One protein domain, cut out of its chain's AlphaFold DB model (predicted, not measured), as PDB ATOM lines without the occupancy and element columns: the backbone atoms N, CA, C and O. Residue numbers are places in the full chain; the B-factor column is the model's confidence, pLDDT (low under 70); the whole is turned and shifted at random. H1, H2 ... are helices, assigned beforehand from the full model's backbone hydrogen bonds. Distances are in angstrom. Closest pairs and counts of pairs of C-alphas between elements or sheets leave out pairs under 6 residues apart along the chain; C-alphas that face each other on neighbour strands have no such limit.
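This is residues 22 to 99 of the 124 residues of an uncharacterized protein of Araneus ventricosus (UniProt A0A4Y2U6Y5). The longest helix, H2, runs along much of a loose rod, with the small H1 turned back at its first residues; after its last residues the backbone passes through H3, then H4 heads back to reach H2 with residues 83 to 84, and H5 packs beside residues 35 to 43 of H2. Residues 25 to 30 stick out at one end of the rod and residues 64 to 72 at the other. The printed part has 78 residues with five named helices, H1 to H5 in order, and no named strand: the class is all helix. It is only just loose, close to extended, with a radius of gyration of the C-alphas of 16.8 A and spans of 57 by 21 by 17 A.

H2, residues 28 to 52, measures 36.1 A and begins with C-alpha 28 at (220.188, 154.358, 146.548). H1 is residues 22 to 26. H3 is residues 60 to 65. H4, residues 70 to 85, measures 20.3 A and begins with C-alpha 70 at (189.580, 170.426, 182.749). H5, residues 92 to 99, measures 10.9 A and ends with C-alpha 99 at (212.545, 163.680, 150.218).

H2 is the hub. H5 touches it at a shallow tilt of 25 degrees, opposite ways; their closest C-alphas, of Ile 39 and Ser 93, are 4.8 A apart. H4 and H2 only just touch, with 3 pairs of C-alphas within 8 A, the closest those of Cys 46 and Leu 84 at 7.1 A; their tilt is a shallow 24 degrees, opposite ways. H1 and H2 touch only at the corner, the closest C-alphas, of Leu 24 and Gly 31, being 4.3 A apart. H3 touches no helix. Every O i to N i+4 pair is within hydrogen-bond range in H1, H2, H4 and H5; in H3 0 of 2 are, beside 2 of 3 O i to N i+3 pairs.

The C-alphas farthest apart, of Arg 26 and Gly 68, are 57.2 A apart. The printed part has no cut and no long link. Its mean pLDDT is 77.7, and residues 53 to 68 are under 70.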
ATOM      1  N   LEU A  22     222.201 163.298 149.304       87.56
ATOM      2  CA  LEU A  22     223.480 162.773 148.814       87.56
ATOM      3  C   LEU A  22     223.583 161.258 149.009       87.56
ATOM      4  O   LEU A  22     224.073 160.557 148.121       87.56
ATOM      5  N   SER A  23     223.088 160.745 150.139       86.50
ATOM      6  CA  SER A  23     223.020 159.309 150.393       86.50
ATOM      7  C   SER A  23     222.135 158.595 149.369       86.50
ATOM      8  O   SER A  23     222.519 157.536 148.879       86.50
ATOM      9  N   LEU A  24     220.978 159.164 149.011       86.06
ATOM     10  CA  LEU A  24     220.099 158.601 147.984       86.06
ATOM     11  C   LEU A  24     220.718 158.659 146.579       86.06
ATOM     12  O   LEU A  24     220.600 157.691 145.829       86.06
ATOM     13  N   LEU A  25     221.403 159.752 146.236       83.44
ATOM     14  CA  LEU A  25     222.027 159.932 144.920       83.44
ATOM     15  C   LEU A  25     223.226 159.005 144.699       83.44
ATOM     16  O   LEU A  25     223.364 158.428 143.623       83.44
ATOM     17  N   ARG A  26     224.101 158.856 145.702       84.88
ATOM     18  CA  ARG A  26     225.317 158.037 145.579       84.88
ATOM     19  C   ARG A  26     225.047 156.554 145.837       84.88
ATOM     20  O   ARG A  26     225.593 155.708 145.132       84.88
ATOM     21  N   TRP A  27     224.207 156.233 146.824       85.56
ATOM     22  CA  TRP A  27     223.932 154.861 147.255       85.56
ATOM     23  C   TRP A  27     222.444 154.655 147.547       85.56
ATOM     24  O   TRP A  27     222.021 154.578 148.699       85.56
ATOM     25  N   GLN A  28     221.651 154.489 146.488       81.69
ATOM     26  CA  GLN A  28     220.188 154.358 146.548       81.69
ATOM     27  C   GLN A  28     219.699 153.417 147.662       81.69
ATOM     28  O   GLN A  28     218.886 153.809 148.495       81.69
ATOM     29  N   ARG A  29     220.237 152.189 147.738       82.56
ATOM     30  CA  ARG A  29     219.846 151.192 148.755       82.56
ATOM     31  C   ARG A  29     220.129 151.663 150.183       82.56
ATOM     32  O   ARG A  29     219.308 151.451 151.070       82.56
ATOM     33  N   PHE A  30     221.273 152.312 150.390       87.12
ATOM     34  CA  PHE A  30     221.661 152.841 151.691       87.12
ATOM     35  C   PHE A  30     220.788 154.040 152.080       87.12
ATOM     36  O   PHE A  30     220.294 154.084 153.200       87.12
ATOM     37  N   GLY A  31     220.493 154.947 151.141       86.56
ATOM     38  CA  GLY A  31     219.590 156.079 151.372       86.56
ATOM     39  C   GLY A  31     218.170 155.659 151.765       86.56
ATOM     40  O   GLY A  31     217.625 156.191 152.731       86.56
ATOM     41  N   TYR A  32     217.587 154.661 151.088       86.94
ATOM     42  CA  TYR A  32     216.274 154.122 151.471       86.94
ATOM     43  C   TYR A  32     216.293 153.452 152.849       86.94
ATOM     44  O   TYR A  32     215.364 153.643 153.634       86.94
ATOM     45  N   CYS A  33     217.348 152.695 153.162       90.88
ATOM     46  CA  CYS A  33     217.502 152.062 154.470       90.88
ATOM     47  C   CYS A  33     217.614 153.111 155.588       90.88
ATOM     48  O   CYS A  33     216.870 153.046 156.564       90.88
ATOM     49  N   LEU A  34     218.458 154.130 155.397       90.12
ATOM     50  CA  LEU A  34     218.654 155.229 156.341       90.12
ATOM     51  C   LEU A  34     217.350 156.003 156.599       90.12
ATOM     52  O   LEU A  34     216.994 156.263 157.749       90.12
ATOM     53  N   ALA A  35     216.609 156.337 155.537       88.69
ATOM     54  CA  ALA A  35     215.334 157.040 155.650       88.69
ATOM     55  C   ALA A  35     214.274 156.189 156.369       88.69
ATOM     56  O   ALA A  35     213.603 156.686 157.271       88.69
ATOM     57  N   SER A  36     214.164 154.902 156.024       88.81
ATOM     58  CA  SER A  36     213.218 153.972 156.655       88.81
ATOM     59  C   SER A  36     213.497 153.794 158.149       88.81
ATOM     60  O   SER A  36     212.588 153.923 158.967       88.81
ATOM     61  N   ILE A  37     214.766 153.597 158.526       91.62
ATOM     62  CA  ILE A  37     215.183 153.493 159.931       91.62
ATOM     63  C   ILE A  37     214.839 154.773 160.692       91.62
ATOM     64  O   ILE A  37     214.319 154.705 161.801       91.62
ATOM     65  N   THR A  38     215.082 155.942 160.098       89.62
ATOM     66  CA  THR A  38     214.813 157.222 160.767       89.62
ATOM     67  C   THR A  38     213.311 157.449 160.975       89.62
ATOM     68  O   THR A  38     212.903 157.890 162.047       89.62
ATOM     69  N   ILE A  39     212.475 157.087 159.993       89.62
ATOM     70  CA  ILE A  39     211.008 157.114 160.127       89.62
ATOM     71  C   ILE A  39     210.558 156.145 161.228       89.62
ATOM     72  O   ILE A  39     209.761 156.510 162.092       89.62
ATOM     73  N   PHE A  40     211.105 154.929 161.241       90.94
ATOM     74  CA  PHE A  40     210.762 153.920 162.237       90.94
ATOM     75  C   PHE A  40     211.160 154.349 163.656       90.94
ATOM     76  O   PHE A  40     210.350 154.253 164.571       90.94
ATOM     77  N   LEU A  41     212.366 154.889 163.841       89.06
ATOM     78  CA  LEU A  41     212.844 155.409 165.127       89.06
ATOM     79  C   LEU A  41     212.010 156.597 165.616       89.06
ATOM     80  O   LEU A  41     211.728 156.701 166.810       89.06
ATOM     81  N   SER A  42     211.593 157.477 164.706       87.69
ATOM     82  CA  SER A  42     210.711 158.606 165.012       87.69
ATOM     83  C   SER A  42     209.339 158.118 165.497       87.69
ATOM     84  O   SER A  42     208.875 158.541 166.557       87.69
ATOM     85  N   GLY A  43     208.741 157.146 164.797       85.25
ATOM     86  CA  GLY A  43     207.492 156.498 165.209       85.25
ATOM     87  C   GLY A  43     207.609 155.742 166.536       85.25
ATOM     88  O   GLY A  43     206.755 155.893 167.407       85.25
ATOM     89  N   LEU A  44     208.694 154.986 166.728       86.88
ATOM     90  CA  LEU A  44     208.961 154.253 167.966       86.88
ATOM     91  C   LEU A  44     209.134 155.206 169.153       86.88
ATOM     92  O   LEU A  44     208.593 154.953 170.222       86.88
ATOM     93  N   SER A  45     209.825 156.330 168.956       84.38
ATOM     94  CA  SER A  45     209.979 157.360 169.990       84.38
ATOM     95  C   SER A  45     208.626 157.946 170.396       84.38
ATOM     96  O   SER A  45     208.350 158.078 171.585       84.38
ATOM     97  N   CYS A  46     207.756 158.250 169.425       82.69
ATOM     98  CA  CYS A  46     206.387 158.683 169.708       82.69
ATOM     99  C   CYS A  46     205.606 157.632 170.497       82.69
ATOM    100  O   CYS A  46     204.941 157.974 171.473       82.69
ATOM    101  N   PHE A  47     205.699 156.362 170.096       82.12
ATOM    102  CA  PHE A  47     205.011 155.264 170.766       82.12
ATOM    103  C   PHE A  47     205.470 155.113 172.219       82.12
ATOM    104  O   PHE A  47     204.638 155.178 173.117       82.12
ATOM    105  N   LEU A  48     206.783 155.021 172.453       83.81
ATOM    106  CA  LEU A  48     207.368 154.859 173.787       83.81
ATOM    107  C   LEU A  48     206.991 156.004 174.730       83.81
ATOM    108  O   LEU A  48     206.600 155.774 175.869       83.81
ATOM    109  N   ILE A  49     207.059 157.250 174.260       78.88
ATOM    110  CA  ILE A  49     206.705 158.401 175.097       78.88
ATOM    111  C   ILE A  49     205.195 158.414 175.385       78.88
ATOM    112  O   ILE A  49     204.780 158.757 176.487       78.88
ATOM    113  N   THR A  50     204.364 157.994 174.429       76.50
ATOM    114  CA  THR A  50     202.914 157.896 174.653       76.50
ATOM    115  C   THR A  50     202.580 156.826 175.696       76.50
ATOM    116  O   THR A  50     201.726 157.064 176.550       76.50
ATOM    117  N   THR A  51     203.270 155.680 175.670       77.69
ATOM    118  CA  THR A  51     203.057 154.582 176.626       77.69
ATOM    119  C   THR A  51     203.573 154.902 178.026       77.69
ATOM    120  O   THR A  51     202.870 154.637 178.994       77.69
ATOM    121  N   GLU A  52     204.763 155.498 178.147       75.62
ATOM    122  CA  GLU A  52     205.373 155.832 179.446       75.62
ATOM    123  C   GLU A  52     204.550 156.870 180.213       75.62
ATOM    124  O   GLU A  52     204.272 156.724 181.401       75.62
ATOM    125  N   TYR A  53     204.101 157.915 179.519       66.62
ATOM    126  CA  TYR A  53     203.413 159.032 180.157       66.62
ATOM    127  C   TYR A  53     201.883 158.875 180.177       66.62
ATOM    128  O   TYR A  53     201.194 159.802 180.606       66.62
ATOM    129  N   ASN A  54     201.336 157.730 179.725       65.38
ATOM    130  CA  ASN A  54     199.892 157.508 179.528       65.38
ATOM    131  C   ASN A  54     199.212 158.748 178.918       65.38
ATOM    132  O   ASN A  54     198.197 159.252 179.417       65.38
ATOM    133  N   LEU A  55     199.846 159.309 177.884       61.66
ATOM    134  CA  LEU A  55     199.391 160.560 177.296       61.66
ATOM    135  C   LEU A  55     198.113 160.277 176.520       61.66
ATOM    136  O   LEU A  55     198.086 159.455 175.604       61.66
ATOM    137  N   ILE A  56     197.048 160.981 176.897       57.41
ATOM    138  CA  ILE A  56     195.814 161.013 176.124       57.41
ATOM    139  C   ILE A  56     196.175 161.638 174.778       57.41
ATOM    140  O   ILE A  56     196.805 162.699 174.722       57.41
ATOM    141  N   TYR A  57     195.836 160.947 173.691       55.81
ATOM    142  CA  TYR A  57     196.052 161.456 172.344       55.81
ATOM    143  C   TYR A  57     195.392 162.834 172.270       55.81
ATOM    144  O   TYR A  57     194.200 162.946 172.536       55.81
ATOM    145  N   CYS A  58     196.150 163.887 171.955       55.12
ATOM    146  CA  CYS A  58     195.622 165.248 171.875       55.12
ATOM    147  C   CYS A  58     194.691 165.370 170.654       55.12
ATOM    148  O   CYS A  58     195.054 165.915 169.616       55.12
ATOM    149  N   SER A  59     193.500 164.786 170.756       55.34
ATOM    150  CA  SER A  59     192.422 164.881 169.792       55.34
ATOM    151  C   SER A  59     191.349 165.749 170.420       55.34
ATOM    152  O   SER A  59     190.817 165.413 171.476       55.34
ATOM    153  N   PHE A  60     191.013 166.858 169.763       54.12
ATOM    154  CA  PHE A  60     189.956 167.772 170.207       54.12
ATOM    155  C   PHE A  60     188.610 167.060 170.436       54.12
ATOM    156  O   PHE A  60     187.799 167.528 171.220       54.12
ATOM    157  N   VAL A  61     188.410 165.886 169.826       56.06
ATOM    158  CA  VAL A  61     187.238 165.014 170.008       56.06
ATOM    159  C   VAL A  61     187.121 164.455 171.435       56.06
ATOM    160  O   VAL A  61     186.025 164.156 171.891       56.06
ATOM    161  N   GLN A  62     188.230 164.307 172.162       56.69
ATOM    162  CA  GLN A  62     188.223 163.800 173.540       56.69
ATOM    163  C   GLN A  62     188.033 164.908 174.581       56.69
ATOM    164  O   GLN A  62     187.821 164.598 175.750       56.69
ATOM    165  N   LEU A  63     188.059 166.182 174.168       58.34
ATOM    166  CA  LEU A  63     187.790 167.321 175.046       58.34
ATOM    167  C   LEU A  63     186.390 167.216 175.669       58.34
ATOM    168  O   LEU A  63     186.227 167.452 176.862       58.34
ATOM    169  N   ASP A  64     185.413 166.760 174.879       59.84
ATOM    170  CA  ASP A  64     184.027 166.584 175.321       59.84
ATOM    171  C   ASP A  64     183.875 165.503 176.405       59.84
ATOM    172  O   ASP A  64     182.950 165.555 177.213       59.84
ATOM    173  N   LEU A  65     184.802 164.540 176.471       61.34
ATOM    174  CA  LEU A  65     184.791 163.467 177.474       61.34
ATOM    175  C   LEU A  65     185.357 163.912 178.834       61.34
ATOM    176  O   LEU A  65     185.090 163.255 179.836       61.34
ATOM    177  N   TYR A  66     186.115 165.015 178.879       62.03
ATOM    178  CA  TYR A  66     186.829 165.500 180.070       62.03
ATOM    179  C   TYR A  66     186.338 166.868 180.576       62.03
ATOM    180  O   TYR A  66     187.010 167.502 181.386       62.03
ATOM    181  N   ILE A  67     185.141 167.309 180.162       61.03
ATOM    182  CA  ILE A  67     184.531 168.591 180.577       61.03
ATOM    183  C   ILE A  67     184.450 168.735 182.114       61.03
ATOM    184  O   ILE A  67     184.482 169.852 182.626       61.03
ATOM    185  N   GLY A  68     184.391 167.621 182.855       66.25
ATOM    186  CA  GLY A  68     184.355 167.606 184.322       66.25
ATOM    187  C   GLY A  68     185.689 167.890 185.031       66.25
ATOM    188  O   GLY A  68     185.653 168.431 186.128       66.25
ATOM    189  N   ASP A  69     186.841 167.598 184.407       70.62
ATOM    190  CA  ASP A  69     188.180 167.667 185.031       70.62
ATOM    191  C   ASP A  69     189.193 168.397 184.126       70.62
ATOM    192  O   ASP A  69     190.273 167.889 183.794       70.62
ATOM    193  N   LEU A  70     188.830 169.616 183.714       72.44
ATOM    194  CA  LEU A  70     189.580 170.426 182.749       72.44
ATOM    195  C   LEU A  70     191.039 170.691 183.173       72.44
ATOM    196  O   LEU A  70     191.927 170.714 182.327       72.44
ATOM    197  N   GLU A  71     191.298 170.865 184.469       75.88
ATOM    198  CA  GLU A  71     192.640 171.138 185.010       75.88
ATOM    199  C   GLU A  71     193.599 169.965 184.755       75.88
ATOM    200  O   GLU A  71     194.656 170.137 184.151       75.88
ATOM    201  N   SER A  72     193.168 168.743 185.082       73.62
ATOM    202  CA  SER A  72     193.959 167.528 184.848       73.62
ATOM    203  C   SER A  72     194.205 167.256 183.358       73.62
ATOM    204  O   SER A  72     195.233 166.692 182.971       73.62
ATOM    205  N   PHE A  73     193.263 167.663 182.504       73.62
ATOM    206  CA  PHE A  73     193.383 167.554 181.058       73.62
ATOM    207  C   PHE A  73     194.396 168.564 180.503       73.62
ATOM    208  O   PHE A  73     195.243 168.197 179.685       73.62
ATOM    209  N   LEU A  74     194.361 169.813 180.979       76.50
ATOM    210  CA  LEU A  74     195.324 170.845 180.599       76.50
ATOM    211  C   LEU A  74     196.751 170.454 180.996       76.50
ATOM    212  O   LEU A  74     197.651 170.574 180.166       76.50
ATOM    213  N   ASP A  75     196.961 169.905 182.193       79.25
ATOM    214  CA  ASP A  75     198.283 169.435 182.629       79.25
ATOM    215  C   ASP A  75     198.835 168.328 181.721       79.25
ATOM    216  O   ASP A  75     199.999 168.361 181.311       79.25
ATOM    217  N   ARG A  76     197.986 167.377 181.316       74.19
ATOM    218  CA  ARG A  76     198.368 166.319 180.365       74.19
ATOM    219  C   ARG A  76     198.698 166.878 178.982       74.19
ATOM    220  O   ARG A  76     199.636 166.390 178.349       74.19
ATOM    221  N   ILE A  77     197.982 167.908 178.520       75.44
ATOM    222  CA  ILE A  77     198.317 168.612 177.274       75.44
ATOM    223  C   ILE A  77     199.679 169.288 177.391       75.44
ATOM    224  O   ILE A  77     200.496 169.159 176.482       75.44
ATOM    225  N   TRP A  78     199.950 169.997 178.485       77.25
ATOM    226  CA  TRP A  78     201.233 170.673 178.665       77.25
ATOM    227  C   TRP A  78     202.393 169.678 178.715       77.25
ATOM    228  O   TRP A  78     203.395 169.883 178.028       77.25
ATOM    229  N   MET A  79     202.224 168.552 179.418       78.19
ATOM    230  CA  MET A  79     203.200 167.460 179.409       78.19
ATOM    231  C   MET A  79     203.399 166.874 178.008       78.19
ATOM    232  O   MET A  79     204.535 166.609 177.620       78.19
ATOM    233  N   TYR A  80     202.328 166.709 177.224       76.44
ATOM    234  CA  TYR A  80     202.419 166.281 175.826       76.44
ATOM    235  C   TYR A  80     203.194 167.293 174.969       76.44
ATOM    236  O   TYR A  80     204.076 166.911 174.194       76.44
ATOM    237  N   ILE A  81     202.892 168.586 175.105       77.06
ATOM    238  CA  ILE A  81     203.543 169.640 174.325       77.06
ATOM    239  C   ILE A  81     205.049 169.661 174.616       77.06
ATOM    240  O   ILE A  81     205.861 169.645 173.688       77.06
ATOM    241  N   ASP A  82     205.423 169.619 175.890       80.75
ATOM    242  CA  ASP A  82     206.822 169.648 176.308       80.75
ATOM    243  C   ASP A  82     207.575 168.358 175.939       80.75
ATOM    244  O   ASP A  82     208.670 168.376 175.369       80.75
ATOM    245  N   SER A  83     206.945 167.204 176.171       77.25
ATOM    246  CA  SER A  83     207.606 165.901 176.043       77.25
ATOM    247  C   SER A  83     207.624 165.336 174.628       77.25
ATOM    248  O   SER A  83     208.488 164.498 174.344       77.25
ATOM    249  N   LEU A  84     206.705 165.758 173.751       76.00
ATOM    250  CA  LEU A  84     206.552 165.235 172.387       76.00
ATOM    251  C   LEU A  84     206.549 166.311 171.306       76.00
ATOM    252  O   LEU A  84     207.168 166.110 170.261       76.00
ATOM    253  N   TYR A  85     205.829 167.412 171.519       76.19
ATOM    254  CA  TYR A  85     205.536 168.369 170.451       76.19
ATOM    255  C   TYR A  85     206.734 169.256 170.108       76.19
ATOM    256  O   TYR A  85     207.046 169.417 168.930       76.19
ATOM    257  N   TYR A  86     207.454 169.763 171.113       79.75
ATOM    258  CA  TYR A  86     208.645 170.591 170.891       79.75
ATOM    259  C   TYR A  86     209.860 169.822 170.366       79.75
ATOM    260  O   TYR A  86     210.831 170.427 169.909       79.75
ATOM    261  N   LYS A  87     209.827 168.489 170.408       82.25
ATOM    262  CA  LYS A  87     210.962 167.650 170.030       82.25
ATOM    263  C   LYS A  87     210.989 167.404 168.518       82.25
ATOM    264  O   LYS A  87     210.129 166.703 167.996       82.25
ATOM    265  N   PRO A  88     212.004 167.894 167.787       77.38
ATOM    266  CA  PRO A  88     212.029 167.841 166.321       77.38
ATOM    267  C   PRO A  88     212.113 166.410 165.763       77.38
ATOM    268  O   PRO A  88     211.604 166.122 164.680       77.38
ATOM    269  N   TYR A  89     212.700 165.475 166.514       77.38
ATOM    270  CA  TYR A  89     212.877 164.087 166.082       77.38
ATOM    271  C   TYR A  89     211.564 163.293 165.982       77.38
ATOM    272  O   TYR A  89     211.484 162.342 165.207       77.38
ATOM    273  N   THR A  90     210.508 163.684 166.699       79.62
ATOM    274  CA  THR A  90     209.173 163.056 166.594       79.62
ATOM    275  C   THR A  90     208.438 163.478 165.315       79.62
ATOM    276  O   THR A  90     207.465 162.850 164.904       79.62
ATOM    277  N   ARG A  91     208.926 164.537 164.651       78.00
ATOM    278  CA  ARG A  91     208.289 165.214 163.509       78.00
ATOM    279  C   ARG A  91     209.066 165.074 162.201       78.00
ATOM    280  O   ARG A  91     208.603 165.560 161.175       78.00
ATOM    281  N   ILE A  92     210.219 164.404 162.198       85.81
ATOM    282  CA  ILE A  92     211.086 164.296 161.011       85.81
ATOM    283  C   ILE A  92     210.527 163.361 159.920       85.81
ATOM    284  O   ILE A  92     210.867 163.490 158.745       85.81
ATOM    285  N   SER A  93     209.629 162.445 160.295       85.62
ATOM    286  CA  SER A  93     209.018 161.447 159.404       85.62
ATOM    287  C   SER A  93     208.383 162.025 158.122       85.62
ATOM    288  O   SER A  93     208.774 161.589 157.035       85.62
ATOM    289  N   PRO A  94     207.458 163.011 158.175       85.56
ATOM    290  CA  PRO A  94     206.870 163.612 156.972       85.56
ATOM    291  C   PRO A  94     207.899 164.276 156.048       85.56
ATOM    292  O   PRO A  94     207.765 164.184 154.828       85.56
ATOM    293  N   TYR A  95     208.958 164.882 156.595       87.19
ATOM    294  CA  TYR A  95     210.016 165.496 155.787       87.19
ATOM    295  C   TYR A  95     210.787 164.445 154.984       87.19
ATOM    296  O   TYR A  95     211.012 164.621 153.787       87.19
ATOM    297  N   LEU A  96     211.135 163.320 155.614       87.69
ATOM    298  CA  LEU A  96     211.814 162.218 154.932       87.69
ATOM    299  C   LEU A  96     210.943 161.587 153.849       87.69
ATOM    300  O   LEU A  96     211.443 161.301 152.765       87.69
ATOM    301  N   ILE A  97     209.640 161.434 154.093       89.06
ATOM    302  CA  ILE A  97     208.690 160.970 153.073       89.06
ATOM    303  C   ILE A  97     208.686 161.927 151.872       89.06
ATOM    304  O   ILE A  97     208.742 161.474 150.729       89.06
ATOM    305  N   GLY A  98     208.699 163.242 152.114       87.75
ATOM    306  CA  GLY A  98     208.820 164.254 151.062       87.75
ATOM    307  C   GLY A  98     210.106 164.120 150.241       87.75
ATOM    308  O   GLY A  98     210.052 164.138 149.012       87.75
ATOM    309  N   VAL A  99     211.252 163.905 150.895       87.69
ATOM    310  CA  VAL A  99     212.545 163.680 150.218       87.69
ATOM    311  C   VAL A  99     212.519 162.400 149.376       87.69
ATOM    312  O   VAL A  99     212.951 162.414 148.222       87.69
TER     313      VAL A  99